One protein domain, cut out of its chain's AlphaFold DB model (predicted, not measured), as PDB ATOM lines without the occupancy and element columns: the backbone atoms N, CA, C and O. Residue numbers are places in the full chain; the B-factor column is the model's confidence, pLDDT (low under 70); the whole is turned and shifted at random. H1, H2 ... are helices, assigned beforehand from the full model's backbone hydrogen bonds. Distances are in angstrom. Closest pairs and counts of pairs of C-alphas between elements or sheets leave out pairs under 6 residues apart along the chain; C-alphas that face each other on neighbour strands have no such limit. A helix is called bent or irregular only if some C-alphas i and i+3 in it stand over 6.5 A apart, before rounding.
ATOM      1  N   GLY A  15      30.372  20.364 -14.720       84.25
ATOM      2  CA  GLY A  15      30.354  19.986 -13.307       84.25
ATOM      3  C   GLY A  15      31.230  18.772 -12.979       84.25
ATOM      4  O   GLY A  15      31.892  18.765 -11.946       84.25
ATOM      5  N   ILE A  16      31.309  17.774 -13.866       86.94
ATOM      6  CA  ILE A  16      32.165  16.592 -13.684       86.94
ATOM      7  C   ILE A  16      33.638  16.971 -13.860       86.94
ATOM      8  O   ILE A  16      34.477  16.536 -13.075       86.94
ATOM      9  N   MET A  17      33.962  17.818 -14.844       84.19
ATOM     10  CA  MET A  17      35.327  18.330 -15.009       84.19
ATOM     11  C   MET A  17      35.782  19.123 -13.781       84.19
ATOM     12  O   MET A  17      36.875  18.876 -13.271       84.19
ATOM     13  N   VAL A  18      34.929  20.013 -13.268       87.38
ATOM     14  CA  VAL A  18      35.205  20.775 -12.043       87.38
ATOM     15  C   VAL A  18      35.361  19.833 -10.850       87.38
ATOM     16  O   VAL A  18      36.337  19.949 -10.114       87.38
ATOM     17  N   ALA A  19      34.473  18.849 -10.682       89.19
ATOM     18  CA  ALA A  19      34.554  17.887  -9.585       89.19
ATOM     19  C   ALA A  19      35.854  17.064  -9.615       89.19
ATOM     20  O   ALA A  19      36.500  16.899  -8.579       89.19
ATOM     21  N   ILE A  20      36.277  16.587 -10.792       90.88
ATOM     22  CA  ILE A  20      37.541  15.854 -10.956       90.88
ATOM     23  C   ILE A  20      38.734  16.771 -10.673       90.88
ATOM     24  O   ILE A  20      39.644  16.371  -9.947       90.88
ATOM     25  N   ALA A  21      38.733  17.996 -11.202       84.81
ATOM     26  CA  ALA A  21      39.811  18.959 -10.985       84.81
ATOM     27  C   ALA A  21      39.963  19.316  -9.497       84.81
ATOM     28  O   ALA A  21      41.071  19.272  -8.961       84.81
ATOM     29  N   VAL A  22      38.851  19.586  -8.807       88.31
ATOM     30  CA  VAL A  22      38.835  19.850  -7.362       88.31
ATOM     31  C   VAL A  22      39.303  18.620  -6.589       88.31
ATOM     32  O   VAL A  22      40.159  18.740  -5.716       88.31
ATOM     33  N   GLY A  23      38.812  17.425  -6.932       89.06
ATOM     34  CA  GLY A  23      39.214  16.175  -6.285       89.06
ATOM     35  C   GLY A  23      40.712  15.889  -6.419       89.06
ATOM     36  O   GLY A  23      41.374  15.571  -5.428       89.06
ATOM     37  N   LEU A  24      41.271  16.060  -7.621       88.50
ATOM     38  CA  LEU A  24      42.708  15.925  -7.867       88.50
ATOM     39  C   LEU A  24      43.515  16.991  -7.121       88.50
ATOM     40  O   LEU A  24      44.532  16.654  -6.520       88.50
ATOM     41  N   GLY A  25      43.046  18.241  -7.095       84.12
ATOM     42  CA  GLY A  25      43.672  19.317  -6.325       84.12
ATOM     43  C   GLY A  25      43.721  19.006  -4.826       84.12
ATOM     44  O   GLY A  25      44.779  19.094  -4.205       84.12
ATOM     45  N   VAL A  26      42.603  18.547  -4.256       85.69
ATOM     46  CA  VAL A  26      42.501  18.151  -2.844       85.69
ATOM     47  C   VAL A  26      43.441  16.987  -2.527       85.69
ATOM     48  O   VAL A  26      44.148  17.034  -1.519       85.69
ATOM     49  N   LEU A  27      43.508  15.963  -3.384       83.56
ATOM     50  CA  LEU A  27      44.406  14.817  -3.202       83.56
ATOM     51  C   LEU A  27      45.884  15.208  -3.305       83.56
ATOM     52  O   LEU A  27      46.680  14.816  -2.447       83.56
ATOM     53  N   ALA A  28      46.241  16.012  -4.310       79.69
ATOM     54  CA  ALA A  28      47.596  16.523  -4.503       79.69
ATOM     55  C   ALA A  28      48.079  17.336  -3.296       79.69
ATOM     56  O   ALA A  28      49.272  17.349  -3.000       79.69
ATOM     57  N   PHE A  29      47.154  17.956  -2.561       75.62
ATOM     58  CA  PHE A  29      47.454  18.702  -1.349       75.62
ATOM     59  C   PHE A  29      47.478  17.818  -0.088       75.62
ATOM     60  O   PHE A  29      48.400  17.906   0.725       75.62
ATOM     61  N   LEU A  30      46.504  16.914   0.076       79.69
ATOM     62  CA  LEU A  30      46.340  16.061   1.264       79.69
ATOM     63  C   LEU A  30      47.464  15.038   1.460       79.69
ATOM     64  O   LEU A  30      47.854  14.755   2.598       79.69
ATOM     65  N   VAL A  31      47.971  14.458   0.372       78.56
ATOM     66  CA  VAL A  31      49.019  13.426   0.426       78.56
ATOM     67  C   VAL A  31      50.332  13.984   1.005       78.56
ATOM     68  O   VAL A  31      50.780  13.474   2.041       78.56
ATOM     69  N   PRO A  32      50.933  15.056   0.448       70.56
ATOM     70  CA  PRO A  32      52.107  15.683   1.049       70.56
ATOM     71  C   PRO A  32      51.791  16.311   2.412       70.56
ATOM     72  O   PRO A  32      52.648  16.279   3.295       70.56
ATOM     73  N   PHE A  33      50.561  16.790   2.646       70.56
ATOM     74  CA  PHE A  33      50.138  17.288   3.959       70.56
ATOM     75  C   PHE A  33      50.278  16.229   5.055       70.56
ATOM     76  O   PHE A  33      50.850  16.497   6.117       70.56
ATOM     77  N   ARG A  34      49.805  15.001   4.809       77.06
ATOM     78  CA  ARG A  34      49.942  13.891   5.765       77.06
ATOM     79  C   ARG A  34      51.402  13.511   6.011       77.06
ATOM     80  O   ARG A  34      51.757  13.206   7.150       77.06
ATOM     81  N   LEU A  35      52.230  13.550   4.969       74.25
ATOM     82  CA  LEU A  35      53.655  13.208   5.033       74.25
ATOM     83  C   LEU A  35      54.485  14.259   5.789       74.25
ATOM     84  O   LEU A  35      55.285  13.911   6.659       74.25
ATOM     85  N   LEU A  36      54.270  15.547   5.511       71.06
ATOM     86  CA  LEU A  36      55.060  16.655   6.062       71.06
ATOM     87  C   LEU A  36      54.668  17.033   7.499       71.06
ATOM     88  O   LEU A  36      55.485  17.600   8.227       71.06
ATOM     89  N   ARG A  37      53.462  16.668   7.955       71.38
ATOM     90  CA  ARG A  37      52.959  16.982   9.306       71.38
ATOM     91  C   ARG A  37      53.813  16.407  10.445       71.38
ATOM     92  O   ARG A  37      53.749  16.920  11.560       71.38
ATOM     93  N   ARG A  38      54.613  15.365  10.189       76.31
ATOM     94  CA  ARG A  38      55.455  14.714  11.211       76.31
ATOM     95  C   ARG A  38      56.732  15.491  11.565       76.31
ATOM     96  O   ARG A  38      57.332  15.185  12.587       76.31
ATOM     97  N   LYS A  39      57.154  16.482  10.765       78.62
ATOM     98  CA  LYS A  39      58.381  17.274  11.004       78.62
ATOM     99  C   LYS A  39      58.049  18.746  11.278       78.62
ATOM    100  O   LYS A  39      57.194  19.323  10.609       78.62
ATOM    101  N   HIS A  40      58.762  19.384  12.214       74.12
ATOM    102  CA  HIS A  40      58.538  20.791  12.596       74.12
ATOM    103  C   HIS A  40      58.609  21.762  11.403       74.12
ATOM    104  O   HIS A  40      57.724  22.603  11.252       74.12
ATOM    105  N   ALA A  41      59.591  21.586  10.510       76.69
ATOM    106  CA  ALA A  41      59.734  22.391   9.295       76.69
ATOM    107  C   ALA A  41      58.542  22.231   8.330       76.69
ATOM    108  O   ALA A  41      58.034  23.218   7.802       76.69
ATOM    109  N   GLY A  42      58.026  21.007   8.170       78.12
ATOM    110  CA  GLY A  42      56.836  20.742   7.356       78.12
ATOM    111  C   GLY A  42      55.578  21.404   7.927       78.12
ATOM    112  O   GLY A  42      54.734  21.887   7.179       78.12
ATOM    113  N   ARG A  43      55.481  21.511   9.257       77.50
ATOM    114  CA  ARG A  43      54.368  22.186   9.941       77.50
ATOM    115  C   ARG A  43      54.391  23.706   9.748       77.50
ATOM    116  O   ARG A  43      53.329  24.303   9.603       77.50
ATOM    117  N   ALA A  44      55.574  24.322   9.741       81.62
ATOM    118  CA  ALA A  44      55.734  25.751   9.475       81.62
ATOM    119  C   ALA A  44      55.447  26.089   8.005       81.62
ATOM    120  O   ALA A  44      54.607  26.948   7.739       81.62
ATOM    121  N   GLY A  45      56.051  25.357   7.061       80.69
ATOM    122  CA  GLY A  45      55.796  25.546   5.628       80.69
ATOM    123  C   GLY A  45      54.319  25.374   5.270       80.69
ATOM    124  O   GLY A  45      53.774  26.144   4.486       80.69
ATOM    125  N   MET A  46      53.631  24.437   5.930       81.44
ATOM    126  CA  MET A  46      52.200  24.241   5.721       81.44
ATOM    127  C   MET A  46      51.353  25.443   6.147       81.44
ATOM    128  O   MET A  46      50.409  25.794   5.448       81.44
ATOM    129  N   LYS A  47      51.677  26.099   7.269       83.69
ATOM    130  CA  LYS A  47      50.947  27.303   7.701       83.69
ATOM    131  C   LYS A  47      51.079  28.427   6.681       83.69
ATOM    132  O   LYS A  47      50.087  29.081   6.389       83.69
ATOM    133  N   VAL A  48      52.278  28.613   6.130       86.69
ATOM    134  CA  VAL A  48      52.534  29.619   5.093       86.69
ATOM    135  C   VAL A  48      51.738  29.302   3.834       86.69
ATOM    136  O   VAL A  48      51.072  30.181   3.302       86.69
ATOM    137  N   LEU A  49      51.741  28.043   3.390       85.62
ATOM    138  CA  LEU A  49      51.013  27.648   2.186       85.62
ATOM    139  C   LEU A  49      49.496  27.798   2.370       85.62
ATOM    140  O   LEU A  49      48.822  28.346   1.506       85.62
ATOM    141  N   VAL A  50      48.960  27.376   3.517       85.62
ATOM    142  CA  VAL A  50      47.540  27.563   3.843       85.62
ATOM    143  C   VAL A  50      47.187  29.048   3.911       85.62
ATOM    144  O   VAL A  50      46.186  29.446   3.329       85.62
ATOM    145  N   ALA A  51      48.014  29.879   4.550       87.75
ATOM    146  CA  ALA A  51      47.797  31.323   4.590       87.75
ATOM    147  C   ALA A  51      47.823  31.946   3.184       87.75
ATOM    148  O   ALA A  51      46.958  32.756   2.866       87.75
ATOM    149  N   ALA A  52      48.751  31.522   2.321       90.94
ATOM    150  CA  ALA A  52      48.814  31.965   0.932       90.94
ATOM    151  C   ALA A  52      47.565  31.548   0.138       90.94
ATOM    152  O   ALA A  52      47.004  32.360  -0.593       90.94
ATOM    153  N   MET A  53      47.088  30.312   0.312       88.88
ATOM    154  CA  MET A  53      45.869  29.829  -0.345       88.88
ATOM    155  C   MET A  53      44.616  30.550   0.150       88.88
ATOM    156  O   MET A  53      43.765  30.902  -0.660       88.88
ATOM    157  N   ILE A  54      44.519  30.818   1.456       90.69
ATOM    158  CA  ILE A  54      43.435  31.626   2.024       90.69
ATOM    159  C   ILE A  54      43.485  33.044   1.455       90.69
ATOM    160  O   ILE A  54      42.454  33.551   1.035       90.69
ATOM    161  N   GLY A  55      44.667  33.662   1.389       92.69
ATOM    162  CA  GLY A  55      44.836  34.996   0.811       92.69
ATOM    163  C   GLY A  55      44.406  35.059  -0.655       92.69
ATOM    164  O   GLY A  55      43.662  35.956  -1.038       92.69
ATOM    165  N   LEU A  56      44.803  34.070  -1.461       92.69
ATOM    166  CA  LEU A  56      44.386  33.965  -2.861       92.69
ATOM    167  C   LEU A  56      42.874  33.747  -3.002       92.69
ATOM    168  O   LEU A  56      42.240  34.393  -3.831       92.69
ATOM    169  N   GLY A  57      42.291  32.877  -2.174       89.75
ATOM    170  CA  GLY A  57      40.848  32.643  -2.156       89.75
ATOM    171  C   GLY A  57      40.064  33.895  -1.761       89.75
ATOM    172  O   GLY A  57      39.108  34.254  -2.438       89.75
ATOM    173  N   LEU A  58      40.504  34.594  -0.712       93.06
ATOM    174  CA  LEU A  58      39.888  35.838  -0.253       93.06
ATOM    175  C   LEU A  58      39.974  36.934  -1.320       93.06
ATOM    176  O   LEU A  58      38.984  37.609  -1.575       93.06
ATOM    177  N   GLY A  59      41.127  37.072  -1.982       90.75
ATOM    178  CA  GLY A  59      41.295  38.007  -3.095       90.75
ATOM    179  C   GLY A  59      40.354  37.702  -4.260       90.75
ATOM    180  O   GLY A  59      39.745  38.610  -4.814       90.75
ATOM    181  N   PHE A  60      40.175  36.423  -4.600       93.56
ATOM    182  CA  PHE A  60      39.240  36.023  -5.650       93.56
ATOM    183  C   PHE A  60      37.782  36.326  -5.281       93.56
ATOM    184  O   PHE A  60      37.047  36.868  -6.101       93.56
ATOM    185  N   VAL A  61      37.376  36.029  -4.041       90.94
ATOM    186  CA  VAL A  61      36.034  36.371  -3.537       90.94
ATOM    187  C   VAL A  61      35.807  37.878  -3.589       90.94
ATOM    188  O   VAL A  61      34.769  38.306  -4.078       90.94
ATOM    189  N   LEU A  62      36.790  38.681  -3.172       90.44
ATOM    190  CA  LEU A  62      36.697  40.138  -3.224       90.44
ATOM    191  C   LEU A  62      36.468  40.643  -4.655       90.44
ATOM    192  O   LEU A  62      35.587  41.470  -4.873       90.44
ATOM    193  N   ILE A  63      37.211  40.117  -5.634       89.62
ATOM    194  CA  ILE A  63      37.032  40.477  -7.048       89.62
ATOM    195  C   ILE A  63      35.617  40.131  -7.521       89.62
ATOM    196  O   ILE A  63      34.969  40.963  -8.151       89.62
ATOM    197  N   LEU A  64      35.117  38.930  -7.208       90.94
ATOM    198  CA  LEU A  64      33.761  38.529  -7.592       90.94
ATOM    199  C   LEU A  64      32.702  39.445  -6.977       90.94
ATOM    200  O   LEU A  64      31.813  39.907  -7.689       90.94
ATOM    201  N   SER A  65      32.830  39.756  -5.688       88.50
ATOM    202  CA  SER A  65      31.916  40.669  -5.007       88.50
ATOM    203  C   SER A  65      31.968  42.083  -5.590       88.50
ATOM    204  O   SER A  65      30.925  42.717  -5.726       88.50
ATOM    205  N   MET A  66      33.141  42.577  -6.001       89.12
ATOM    206  CA  MET A  66      33.246  43.871  -6.689       89.12
ATOM    207  C   MET A  66      32.568  43.858  -8.062       89.12
ATOM    208  O   MET A  66      31.896  44.824  -8.409       89.12
ATOM    209  N   VAL A  67      32.703  42.775  -8.833       89.69
ATOM    210  CA  VAL A  67      32.017  42.637 -10.130       89.69
ATOM    211  C   VAL A  67      30.502  42.628  -9.940       89.69
ATOM    212  O   VAL A  67      29.796  43.343 -10.645       89.69
ATOM    213  N   GLU A  68      30.000  41.867  -8.969       89.31
ATOM    214  CA  GLU A  68      28.574  41.846  -8.630       89.31
ATOM    215  C   GLU A  68      28.078  43.230  -8.189       89.31
ATOM    216  O   GLU A  68      27.031  43.691  -8.636       89.31
ATOM    217  N   SER A  69      28.881  43.940  -7.399       86.88
ATOM    218  CA  SER A  69      28.577  45.307  -6.971       86.88
ATOM    219  C   SER A  69      28.534  46.287  -8.142       86.88
ATOM    220  O   SER A  69      27.643  47.127  -8.214       86.88
ATOM    221  N   ALA A  70      29.455  46.164  -9.099       86.00
ATOM    222  CA  ALA A  70      29.445  46.976 -10.311       86.00
ATOM    223  C   ALA A  70      28.204  46.694 -11.175       86.00
ATOM    224  O   ALA A  70      27.626  47.620 -11.740       86.00
ATOM    225  N   VAL A  71      27.753  45.435 -11.248       88.38
ATOM    226  CA  VAL A  71      26.483  45.079 -11.904       88.38
ATOM    227  C   VAL A  71      25.299  45.703 -11.164       88.38
ATOM    228  O   VAL A  71      24.411  46.262 -11.800       88.38
ATOM    229  N   GLN A  72      25.306  45.686  -9.832       86.88
ATOM    230  CA  GLN A  72      24.267  46.330  -9.033       86.88
ATOM    231  C   GLN A  72      24.215  47.845  -9.275       86.88
ATOM    232  O   GLN A  72      23.130  48.381  -9.493       86.88
ATOM    233  N   VAL A  73      25.364  48.527  -9.312       86.38
ATOM    234  CA  VAL A  73      25.456  49.952  -9.675       86.38
ATOM    235  C   VAL A  73      24.955  50.184 -11.094       86.38
ATOM    236  O   VAL A  73      24.211  51.123 -11.335       86.38
ATOM    237  N   ARG A  74      25.307  49.323 -12.049       85.69
ATOM    238  CA  ARG A  74      24.807  49.440 -13.423       85.69
ATOM    239  C   ARG A  74      23.277  49.376 -13.472       85.69
ATOM    240  O   ARG A  74      22.662  50.145 -14.204       85.69
ATOM    241  N   ASP A  75      22.678  48.478 -12.695       84.94
ATOM    242  CA  ASP A  75      21.244  48.192 -12.757       84.94
ATOM    243  C   ASP A  75      20.401  49.155 -11.899       84.94
ATOM    244  O   ASP A  75      19.267  49.463 -12.258       84.94
ATOM    245  N   THR A  76      20.937  49.646 -10.780       84.00
ATOM    246  CA  THR A  76      20.219  50.497  -9.803       84.00
ATOM    247  C   THR A  76      20.740  51.932  -9.754       84.00
ATOM    248  O   THR A  76      20.078  52.828  -9.240       84.00
ATOM    249  N   GLY A  77      21.939  52.179 -10.273       80.00
ATOM    250  CA  GLY A  77      22.651  53.445 -10.133       80.00
ATOM    251  C   GLY A  77      22.912  53.845  -8.681       80.00
ATOM    252  O   GLY A  77      23.066  55.030  -8.422       80.00
TER     253      GLY A  77
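What this domain is: This is residues 15 to 77 of the 165 residues of an uncharacterized protein of Acrocarpospora corrugata (UniProt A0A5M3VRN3). Two long helices meet near their ends as a narrow, open V: the shorter arm H1 runs in to a tight turn, and the longer arm H2 runs back out from it. Residues 15 to 31 of H1 and residues 47 to 77, of which 47 to 76 belong to H2, stand free, and the V is flat. The printed part has 63 residues with two named helices, H1 then H2, and no named strand; the class is all helix. The whole is extended, with a radius of gyration of the C-alphas of 17.5 A and spans of 55 by 29 by 7 A.

Where its parts are: Find C-alpha 15 at (30.354, 19.986, -13.307); from there H1, residues 15 to 36, runs 31.6 A to C-alpha 36 at (55.060, 16.655, 6.062). It is neither bent nor irregular, but only just: C-alphas 29 and 32 are 6.0 A apart. After three residues, look for H2, residues 40 to 76, which runs 53.4 A to C-alpha 76 at (20.219, 50.497, -9.803).

How they stand to each other: Look at residues 33 to 36 of H1 and 42 to 46 of H2, the parts with which the two helices only just touch, with 3 pairs of C-alphas within 8 A. The closest C-alphas are those of Leu 36 and Gly 42, 4.6 A apart. H1 and H2 form a helical hairpin, running opposite ways at a shallow tilt of 28 degrees. Their centres are 19.0 A apart. In H2 every O i to N i+4 pair is within hydrogen-bond range; in H1, 17 of 18 are.

The domain as a whole: The two C-alphas farthest apart are those of Arg 38 and Gly 77, at 55.1 A. The printed part runs from residue 15 to 77 and has no cut. The link from H1 to H2 is tight. In the B-factor column you will find a mean pLDDT of the printed part of 84.5, and no printed residue is under 70.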